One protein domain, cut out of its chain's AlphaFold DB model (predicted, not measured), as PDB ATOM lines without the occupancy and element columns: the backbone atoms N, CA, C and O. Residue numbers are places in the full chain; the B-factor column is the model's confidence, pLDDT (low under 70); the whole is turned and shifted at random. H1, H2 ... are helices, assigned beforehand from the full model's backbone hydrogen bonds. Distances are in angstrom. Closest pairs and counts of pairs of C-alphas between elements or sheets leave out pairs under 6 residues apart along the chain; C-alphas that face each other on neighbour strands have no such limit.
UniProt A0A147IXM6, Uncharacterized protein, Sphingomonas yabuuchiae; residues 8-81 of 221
ATOM      1  N   GLY A   8       8.045 -14.660  65.696       77.69
ATOM      2  CA  GLY A   8       8.581 -15.381  64.529       77.69
ATOM      3  C   GLY A   8       8.522 -14.595  63.207       77.69
ATOM      4  O   GLY A   8       9.557 -14.456  62.554       77.69
ATOM      5  N   PRO A   9       7.369 -14.006  62.834       82.31
ATOM      6  CA  PRO A   9       7.251 -13.234  61.597       82.31
ATOM      7  C   PRO A   9       8.166 -12.006  61.562       82.31
ATOM      8  O   PRO A   9       8.731 -11.685  60.518       82.31
ATOM      9  N   ALA A  10       8.323 -11.317  62.698       88.00
ATOM     10  CA  ALA A  10       9.104 -10.084  62.791       88.00
ATOM     11  C   ALA A  10      10.595 -10.329  62.528       88.00
ATOM     12  O   ALA A  10      11.224  -9.558  61.810       88.00
ATOM     13  N   TRP A  11      11.143 -11.440  63.032       91.38
ATOM     14  CA  TRP A  11      12.533 -11.820  62.767       91.38
ATOM     15  C   TRP A  11      12.783 -12.152  61.295       91.38
ATOM     16  O   TRP A  11      13.806 -11.743  60.752       91.38
ATOM     17  N   ILE A  12      11.845 -12.840  60.635       91.19
ATOM     18  CA  ILE A  12      11.953 -13.169  59.204       91.19
ATOM     19  C   ILE A  12      11.944 -11.886  58.367       91.19
ATOM     20  O   ILE A  12      12.830 -11.691  57.537       91.19
ATOM     21  N   GLY A  13      10.995 -10.981  58.626       91.75
ATOM     22  CA  GLY A  13      10.954  -9.680  57.958       91.75
ATOM     23  C   GLY A  13      12.223  -8.859  58.198       91.75
ATOM     24  O   GLY A  13      12.804  -8.333  57.253       91.75
ATOM     25  N   GLY A  14      12.709  -8.815  59.442       93.00
ATOM     26  CA  GLY A  14      13.954  -8.129  59.794       93.00
ATOM     27  C   GLY A  14      15.182  -8.697  59.076       93.00
ATOM     28  O   GLY A  14      15.979  -7.932  58.535       93.00
ATOM     29  N   ALA A  15      15.314 -10.025  59.004       95.00
ATOM     30  CA  ALA A  15      16.419 -10.686  58.311       95.00
ATOM     31  C   ALA A  15      16.408 -10.396  56.802       95.00
ATOM     32  O   ALA A  15      17.451 -10.083  56.227       95.00
ATOM     33  N   VAL A  16      15.231 -10.440  56.168       95.81
ATOM     34  CA  VAL A  16      15.084 -10.118  54.740       95.81
ATOM     35  C   VAL A  16      15.373  -8.641  54.470       95.81
ATOM     36  O   VAL A  16      16.078  -8.325  53.513       95.81
ATOM     37  N   GLY A  17      14.907  -7.739  55.335       94.94
ATOM     38  CA  GLY A  17      15.216  -6.315  55.227       94.94
ATOM     39  C   GLY A  17      16.715  -6.028  55.347       94.94
ATOM     40  O   GLY A  17      17.273  -5.309  54.520       94.94
ATOM     41  N   LEU A  18      17.397  -6.644  56.319       96.50
ATOM     42  CA  LEU A  18      18.849  -6.512  56.481       96.50
ATOM     43  C   LEU A  18      19.611  -7.055  55.265       96.50
ATOM     44  O   LEU A  18      20.561  -6.430  54.793       96.50
ATOM     45  N   PHE A  19      19.177  -8.195  54.730       96.94
ATOM     46  CA  PHE A  19      19.769  -8.780  53.534       96.94
ATOM     47  C   PHE A  19      19.615  -7.868  52.307       96.94
ATOM     48  O   PHE A  19      20.568  -7.692  51.548       96.94
ATOM     49  N   ALA A  20      18.460  -7.218  52.142       95.44
ATOM     50  CA  ALA A  20      18.243  -6.245  51.073       95.44
ATOM     51  C   ALA A  20      19.150  -5.005  51.210       95.44
ATOM     52  O   ALA A  20      19.725  -4.566  50.213       95.44
ATOM     53  N   ILE A  21      19.354  -4.485  52.430       96.25
ATOM     54  CA  ILE A  21      20.324  -3.399  52.692       96.25
ATOM     55  C   ILE A  21      21.723  -3.822  52.235       96.25
ATOM     56  O   ILE A  21      22.394  -3.082  51.513       96.25
ATOM     57  N   LEU A  22      22.156  -5.023  52.631       96.44
ATOM     58  CA  LEU A  22      23.475  -5.550  52.289       96.44
ATOM     59  C   LEU A  22      23.649  -5.706  50.772       96.44
ATOM     60  O   LEU A  22      24.680  -5.311  50.231       96.44
ATOM     61  N   LEU A  23      22.630  -6.220  50.076       95.44
ATOM     62  CA  LEU A  23      22.641  -6.344  48.618       95.44
ATOM     63  C   LEU A  23      22.835  -4.991  47.928       95.44
ATOM     64  O   LEU A  23      23.679  -4.881  47.038       95.44
ATOM     65  N   VAL A  24      22.119  -3.947  48.357       93.88
ATOM     66  CA  VAL A  24      22.291  -2.593  47.804       93.88
ATOM     67  C   VAL A  24      23.686  -2.042  48.117       93.88
ATOM     68  O   VAL A  24      24.312  -1.408  47.267       93.88
ATOM     69  N   MET A  25      24.226  -2.311  49.306       94.31
ATOM     70  CA  MET A  25      25.562  -1.849  49.705       94.31
ATOM     71  C   MET A  25      26.716  -2.561  48.994       94.31
ATOM     72  O   MET A  25      27.787  -1.976  48.875       94.31
ATOM     73  N   ILE A  26      26.509  -3.772  48.475       96.50
ATOM     74  CA  ILE A  26      27.526  -4.518  47.713       96.50
ATOM     75  C   ILE A  26      27.344  -4.346  46.193       96.50
ATOM     76  O   ILE A  26      28.293  -4.523  45.430       96.50
ATOM     77  N   ALA A  27      26.151  -3.963  45.726       93.94
ATOM     78  CA  ALA A  27      25.849  -3.825  44.300       93.94
ATOM     79  C   ALA A  27      26.813  -2.866  43.553       93.94
ATOM     80  O   ALA A  27      27.090  -1.770  44.023       93.94
ATOM     81  N   PRO A  28      27.316  -3.206  42.361       93.06
ATOM     82  CA  PRO A  28      28.118  -2.268  41.574       93.06
ATOM     83  C   PRO A  28      27.342  -0.989  41.213       93.06
ATOM     84  O   PRO A  28      26.150  -1.069  40.913       93.06
ATOM     85  N   ASP A  29      28.009   0.168  41.164       90.56
ATOM     86  CA  ASP A  29      27.339   1.458  40.917       90.56
ATOM     87  C   ASP A  29      26.575   1.473  39.587       90.56
ATOM     88  O   ASP A  29      25.410   1.857  39.544       90.56
ATOM     89  N   TRP A  30      27.158   0.907  38.525       93.06
ATOM     90  CA  TRP A  30      26.509   0.799  37.213       93.06
ATOM     91  C   TRP A  30      25.177   0.019  37.240       93.06
ATOM     92  O   TRP A  30      24.264   0.302  36.459       93.06
ATOM     93  N   ARG A  31      25.023  -0.963  38.144       94.50
ATOM     94  CA  ARG A  31      23.762  -1.711  38.327       94.50
ATOM     95  C   ARG A  31      22.707  -0.847  39.003       94.50
ATOM     96  O   ARG A  31      21.540  -0.905  38.634       94.50
ATOM     97  N   LEU A  32      23.112  -0.071  40.003       90.56
ATOM     98  CA  LEU A  32      22.198   0.815  40.714       90.56
ATOM     99  C   LEU A  32      21.762   1.968  39.811       90.56
ATOM    100  O   LEU A  32      20.574   2.252  39.732       90.56
ATOM    101  N   GLU A  33      22.686   2.570  39.066       90.31
ATOM    102  CA  GLU A  33      22.378   3.655  38.132       90.31
ATOM    103  C   GLU A  33      21.451   3.201  37.004       90.31
ATOM    104  O   GLU A  33      20.492   3.906  36.684       90.31
ATOM    105  N   SER A  34      21.674   2.009  36.441       92.12
ATOM    106  CA  SER A  34      20.776   1.445  35.424       92.12
ATOM    107  C   SER A  34      19.379   1.160  35.979       92.12
ATOM    108  O   SER A  34      18.396   1.518  35.333       92.12
ATOM    109  N   LEU A  35      19.267   0.608  37.193       90.88
ATOM    110  CA  LEU A  35      17.976   0.405  37.858       90.88
ATOM    111  C   LEU A  35      17.261   1.730  38.133       90.88
ATOM    112  O   LEU A  35      16.100   1.885  37.759       90.88
ATOM    113  N   VAL A  36      17.950   2.701  38.736       89.88
ATOM    114  CA  VAL A  36      17.386   4.025  39.041       89.88
ATOM    115  C   VAL A  36      16.929   4.739  37.769       89.88
ATOM    116  O   VAL A  36      15.842   5.316  37.755       89.88
ATOM    117  N   SER A  37      17.712   4.646  36.692       88.81
ATOM    118  CA  SER A  37      17.352   5.211  35.388       88.81
ATOM    119  C   SER A  37      16.148   4.492  34.777       88.81
ATOM    120  O   SER A  37      15.233   5.148  34.292       88.81
ATOM    121  N   SER A  38      16.092   3.157  34.861       93.31
ATOM    122  CA  SER A  38      14.953   2.370  34.360       93.31
ATOM    123  C   SER A  38      13.648   2.643  35.115       93.31
ATOM    124  O   SER A  38      12.572   2.561  34.535       93.31
ATOM    125  N   LEU A  39      13.747   3.008  36.398       89.69
ATOM    126  CA  LEU A  39      12.622   3.372  37.259       89.69
ATOM    127  C   LEU A  39      12.266   4.866  37.169       89.69
ATOM    128  O   LEU A  39      11.360   5.311  37.871       89.69
ATOM    129  N   SER A  40      12.969   5.658  36.342       89.19
ATOM    130  CA  SER A  40      12.812   7.122  36.226       89.19
ATOM    131  C   SER A  40      12.883   7.872  37.569       89.19
ATOM    132  O   SER A  40      12.316   8.947  37.744       89.19
ATOM    133  N   LEU A  41      13.601   7.323  38.558       84.44
ATOM    134  CA  LEU A  41      13.626   7.893  39.911       84.44
ATOM    135  C   LEU A  41      14.280   9.286  39.953       84.44
ATOM    136  O   LEU A  41      13.961  10.092  40.827       84.44
ATOM    137  N   GLY A  42      15.181   9.572  39.007       82.31
ATOM    138  CA  GLY A  42      15.878  10.857  38.885       82.31
ATOM    139  C   GLY A  42      14.984  12.037  38.483       82.31
ATOM    140  O   GLY A  42      15.397  13.189  38.666       82.31
ATOM    141  N   ASP A  43      13.775  11.763  37.981       86.19
ATOM    142  CA  ASP A  43      12.793  12.789  37.617       86.19
ATOM    143  C   ASP A  43      12.016  13.284  38.843       86.19
ATOM    144  O   ASP A  43      11.680  14.464  38.934       86.19
ATOM    145  N   PHE A  44      11.802  12.406  39.828       83.75
ATOM    146  CA  PHE A  44      11.078  12.718  41.064       83.75
ATOM    147  C   PHE A  44      12.004  13.119  42.214       83.75
ATOM    148  O   PHE A  44      11.658  13.978  43.023       83.75
ATOM    149  N   LEU A  45      13.194  12.515  42.295       78.75
ATOM    150  CA  LEU A  45      14.206  12.853  43.290       78.75
ATOM    151  C   LEU A  45      15.470  13.365  42.606       78.75
ATOM    152  O   LEU A  45      16.264  12.595  42.071       78.75
ATOM    153  N   ALA A  46      15.738  14.664  42.750       79.50
ATOM    154  CA  ALA A  46      17.004  15.256  42.313       79.50
ATOM    155  C   ALA A  46      18.227  14.560  42.950       79.50
ATOM    156  O   ALA A  46      19.274  14.444  42.319       79.50
ATOM    157  N   ALA A  47      18.071  14.034  44.172       76.00
ATOM    158  CA  ALA A  47      19.095  13.265  44.880       76.00
ATOM    159  C   ALA A  47      19.378  11.870  44.279       76.00
ATOM    160  O   ALA A  47      20.354  11.238  44.674       76.00
ATOM    161  N   ALA A  48      18.540  11.389  43.354       75.44
ATOM    162  CA  ALA A  48      18.702  10.110  42.663       75.44
ATOM    163  C   ALA A  48      19.360  10.253  41.278       75.44
ATOM    164  O   ALA A  48      19.462   9.270  40.545       75.44
ATOM    165  N   ARG A  49      19.804  11.457  40.892       76.62
ATOM    166  CA  ARG A  49      20.519  11.651  39.624       76.62
ATOM    167  C   ARG A  49      21.936  11.068  39.705       76.62
ATOM    168  O   ARG A  49      22.605  11.282  40.717       76.62
ATOM    169  N   PRO A  50      22.407  10.360  38.662       79.62
ATOM    170  CA  PRO A  50      23.785   9.885  38.603       79.62
ATOM    171  C   PRO A  50      24.791  11.047  38.668       79.62
ATOM    172  O   PRO A  50      24.515  12.111  38.100       79.62
ATOM    173  N   PRO A  51      25.967  10.860  39.298       84.38
ATOM    174  CA  PRO A  51      26.418   9.648  39.990       84.38
ATOM    175  C   PRO A  51      25.780   9.474  41.381       84.38
ATOM    176  O   PRO A  51      25.665  10.426  42.159       84.38
ATOM    177  N   LEU A  52      25.401   8.236  41.724       84.44
ATOM    178  CA  LEU A  52      24.816   7.901  43.031       84.44
ATOM    179  C   LEU A  52      25.880   7.995  44.136       84.44
ATOM    180  O   LEU A  52      26.585   7.038  44.444       84.44
ATOM    181  N   GLY A  53      25.995   9.162  44.770       88.44
ATOM    182  CA  GLY A  53      26.886   9.338  45.918       88.44
ATOM    183  C   GLY A  53      26.522   8.430  47.105       88.44
ATOM    184  O   GLY A  53      25.381   7.986  47.253       88.44
ATOM    185  N   MET A  54      27.469   8.221  48.029       89.81
ATOM    186  CA  MET A  54      27.305   7.339  49.203       89.81
ATOM    187  C   MET A  54      26.029   7.625  50.022       89.81
ATOM    188  O   MET A  54      25.385   6.707  50.523       89.81
ATOM    189  N   LYS A  55      25.618   8.897  50.129       89.88
ATOM    190  CA  LYS A  55      24.381   9.299  50.823       89.88
ATOM    191  C   LYS A  55      23.124   8.763  50.135       89.88
ATOM    192  O   LYS A  55      22.243   8.235  50.807       89.88
ATOM    193  N   ALA A  56      23.057   8.879  48.808       88.56
ATOM    194  CA  ALA A  56      21.939   8.363  48.024       88.56
ATOM    195  C   ALA A  56      21.867   6.838  48.144       88.56
ATOM    196  O   ALA A  56      20.790   6.278  48.324       88.56
ATOM    197  N   ARG A  57      23.029   6.177  48.158       91.00
ATOM    198  CA  ARG A  57      23.137   4.731  48.346       91.00
ATOM    199  C   ARG A  57      22.664   4.265  49.723       91.00
ATOM    200  O   ARG A  57      21.906   3.305  49.801       91.00
ATOM    201  N   MET A  58      23.046   4.966  50.794       92.81
ATOM    202  CA  MET A  58      22.548   4.696  52.150       92.81
ATOM    203  C   MET A  58      21.025   4.825  52.226       92.81
ATOM    204  O   MET A  58      20.357   3.956  52.783       92.81
ATOM    205  N   LEU A  59      20.477   5.895  51.644       91.88
ATOM    206  CA  LEU A  59      19.040   6.147  51.639       91.88
ATOM    207  C   LEU A  59      18.297   5.068  50.845       91.88
ATOM    208  O   LEU A  59      17.324   4.506  51.342       91.88
ATOM    209  N   LEU A  60      18.789   4.726  49.653       90.50
ATOM    210  CA  LEU A  60      18.205   3.684  48.810       90.50
ATOM    211  C   LEU A  60      18.261   2.317  49.498       90.50
ATOM    212  O   LEU A  60      17.262   1.603  49.503       90.50
ATOM    213  N   ALA A  61      19.384   1.976  50.137       93.75
ATOM    214  CA  ALA A  61      19.524   0.737  50.894       93.75
ATOM    215  C   ALA A  61      18.514   0.669  52.046       93.75
ATOM    216  O   ALA A  61      17.839  -0.345  52.207       93.75
ATOM    217  N   LEU A  62      18.361   1.756  52.807       95.38
ATOM    218  CA  LEU A  62      17.438   1.825  53.937       95.38
ATOM    219  C   LEU A  62      15.975   1.710  53.488       95.38
ATOM    220  O   LEU A  62      15.218   0.941  54.079       95.38
ATOM    221  N   VAL A  63      15.588   2.407  52.418       94.56
ATOM    222  CA  VAL A  63      14.235   2.318  51.844       94.56
ATOM    223  C   VAL A  63      13.960   0.911  51.309       94.56
ATOM    224  O   VAL A  63      12.924   0.331  51.634       94.56
ATOM    225  N   ALA A  64      14.892   0.331  50.546       93.50
ATOM    226  CA  ALA A  64      14.754  -1.024  50.018       93.50
ATOM    227  C   ALA A  64      14.655  -2.067  51.143       93.50
ATOM    228  O   ALA A  64      13.803  -2.952  51.093       93.50
ATOM    229  N   GLY A  65      15.481  -1.931  52.182       95.62
ATOM    230  CA  GLY A  65      15.482  -2.799  53.356       95.62
ATOM    231  C   GLY A  65      14.191  -2.748  54.155       95.62
ATOM    232  O   GLY A  65      13.579  -3.787  54.408       95.62
ATOM    233  N   LEU A  66      13.753  -1.545  54.532       96.62
ATOM    234  CA  LEU A  66      12.504  -1.363  55.270       96.62
ATOM    235  C   LEU A  66      11.302  -1.831  54.449       96.62
ATOM    236  O   LEU A  66      10.450  -2.535  54.981       96.62
ATOM    237  N   GLY A  67      11.261  -1.502  53.155       96.44
ATOM    238  CA  GLY A  67      10.194  -1.928  52.254       96.44
ATOM    239  C   GLY A  67      10.119  -3.449  52.120       96.44
ATOM    240  O   GLY A  67       9.082  -4.044  52.408       96.44
ATOM    241  N   ALA A  68      11.227  -4.098  51.751       95.25
ATOM    242  CA  ALA A  68      11.278  -5.552  51.588       95.25
ATOM    243  C   ALA A  68      10.977  -6.292  52.900       95.25
ATOM    244  O   ALA A  68      10.229  -7.276  52.906       95.25
ATOM    245  N   GLY A  69      11.516  -5.803  54.020       95.75
ATOM    246  CA  GLY A  69      11.273  -6.375  55.339       95.75
ATOM    247  C   GLY A  69       9.818  -6.239  55.785       95.75
ATOM    248  O   GLY A  69       9.236  -7.220  56.247       95.75
ATOM    249  N   ALA A  70       9.201  -5.067  55.591       96.06
ATOM    250  CA  ALA A  70       7.801  -4.821  55.936       96.06
ATOM    251  C   ALA A  70       6.842  -5.668  55.092       96.06
ATOM    252  O   ALA A  70       5.934  -6.289  55.644       96.06
ATOM    253  N   VAL A  71       7.069  -5.755  53.776       97.06
ATOM    254  CA  VAL A  71       6.259  -6.596  52.878       97.06
ATOM    255  C   VAL A  71       6.385  -8.067  53.261       97.06
ATOM    256  O   VAL A  71       5.377  -8.755  53.410       97.06
ATOM    257  N   THR A  72       7.607  -8.553  53.491       95.81
ATOM    258  CA  THR A  72       7.826  -9.955  53.875       95.81
ATOM    259  C   THR A  72       7.191 -10.268  55.224       95.81
ATOM    260  O   THR A  72       6.515 -11.285  55.370       95.81
ATOM    261  N   TRP A  73       7.362  -9.379  56.205       94.81
ATOM    262  CA  TRP A  73       6.699  -9.494  57.498       94.81
ATOM    263  C   TRP A  73       5.181  -9.568  57.340       94.81
ATOM    264  O   TRP A  73       4.567 -10.474  57.900       94.81
ATOM    265  N   ALA A  74       4.589  -8.665  56.554       93.75
ATOM    266  CA  ALA A  74       3.151  -8.617  56.328       93.75
ATOM    267  C   ALA A  74       2.639  -9.909  55.684       93.75
ATOM    268  O   ALA A  74       1.656 -10.463  56.163       93.75
ATOM    269  N   VAL A  75       3.324 -10.443  54.667       94.94
ATOM    270  CA  VAL A  75       2.948 -11.711  54.016       94.94
ATOM    271  C   VAL A  75       3.028 -12.879  54.997       94.94
ATOM    272  O   VAL A  75       2.075 -13.646  55.121       94.94
ATOM    273  N   VAL A  76       4.131 -13.007  55.738       92.44
ATOM    274  CA  VAL A  76       4.295 -14.084  56.727       92.44
ATOM    275  C   VAL A  76       3.257 -13.960  57.843       92.44
ATOM    276  O   VAL A  76       2.704 -14.967  58.287       92.44
ATOM    277  N   TYR A  77       2.956 -12.737  58.278       90.62
ATOM    278  CA  TYR A  77       1.918 -12.463  59.261       90.62
ATOM    279  C   TYR A  77       0.519 -12.789  58.723       90.62
ATOM    280  O   TYR A  77      -0.266 -13.408  59.429       90.62
ATOM    281  N   LEU A  78       0.200 -12.456  57.473       91.88
ATOM    282  CA  LEU A  78      -1.094 -12.797  56.875       91.88
ATOM    283  C   LEU A  78      -1.267 -14.303  56.676       91.88
ATOM    284  O   LEU A  78      -2.385 -14.811  56.690       91.88
ATOM    285  N   LEU A  79      -0.169 -15.025  56.467       91.38
ATOM    286  CA  LEU A  79      -0.228 -16.450  56.187       91.38
ATOM    287  C   LEU A  79      -0.229 -17.286  57.475       91.38
ATOM    288  O   LEU A  79      -1.038 -18.202  57.595       91.38
ATOM    289  N   TRP A  80       0.593 -16.936  58.468       89.06
ATOM    290  CA  TRP A  80       0.754 -17.702  59.717       89.06
ATOM    291  C   TRP A  80       0.398 -16.950  61.005       89.06
ATOM    292  O   TRP A  80       0.468 -17.531  62.090       89.06
ATOM    293  N   GLY A  81       0.043 -15.671  60.928       85.38
ATOM    294  CA  GLY A  81      -0.377 -14.881  62.081       85.38
ATOM    295  C   GLY A  81      -1.769 -15.263  62.597       85.38
ATOM    296  O   GLY A  81      -2.438 -16.137  62.045       85.38
TER     297      GLY A  81
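AT A GLANCE: This is residues 8 to 81 of the 221 residues of an uncharacterized protein of Sphingomonas yabuuchiae (UniProt A0A147IXM6). Two long helices, H4 and H1, lie side by side at a shallow tilt and run opposite ways, making the long axis of the domain. At the end where H1 ends and H4 begins sits a small head: H2, which runs crosswise to H1, with the short H3 and the link of residues 45 to 53 that returns to H4. The printed part has 74 residues, with four named helices in the order H1, H2, H3, H4 and no named strand, and its class is all helix. It is elongated, spanning 42 by 22 by 17 A, and only just loose, close to compact, with a radius of gyration of the C-alphas of 14.0 A.

IN THESE COORDINATES: The longest helix, H4, covers residues 54 to 80 and measures 38.0 A from C-alpha 54 at (27.305, 7.339, 49.203) to C-alpha 80 at (0.754, -17.702, 59.717). H1, residues 8 to 26, begins with C-alpha 8 at (8.581, -15.381, 64.529) and is 27.6 A long. H2 is residues 29 to 38, 14.0 A, and H3 is residues 41 to 44, 5.6 A.

HOW THE PARTS SIT: H4 and H1 touch, with their closest C-alphas, those of Gly 69 and Gly 17, 3.9 A apart; their lines stand at a shallow tilt of 26 degrees, opposite ways. H2 is close to H1 but not clearly touching, the closest C-alphas being those of Leu 32 and Val 24 at 7.9 A, and their lines are only just about perpendicular, at 72 degrees. H2 and H3 are also close but not clearly touching, the closest C-alphas being those of Val 36 and Gly 42 at 7.0 A. H2 and H4 are apart, as are H1 and H3, and H3 and H4. Every O i to N i+4 pair is within hydrogen-bond range in H1, H2 and H4; H3 is too short for such a pair.

THE WHOLE: The two C-alphas farthest apart, those of Pro 51 and Gly 81, are 42.5 A apart, while the first and last printed C-alphas, those of Gly 8 and Gly 81, are 9.3 A apart. The printed part has no cut and no long link: H1 to H2 and H2 to H3 are tight, and H3 to H4 is short. Mean pLDDT of the printed part is 90.6, and no printed residue is under 70.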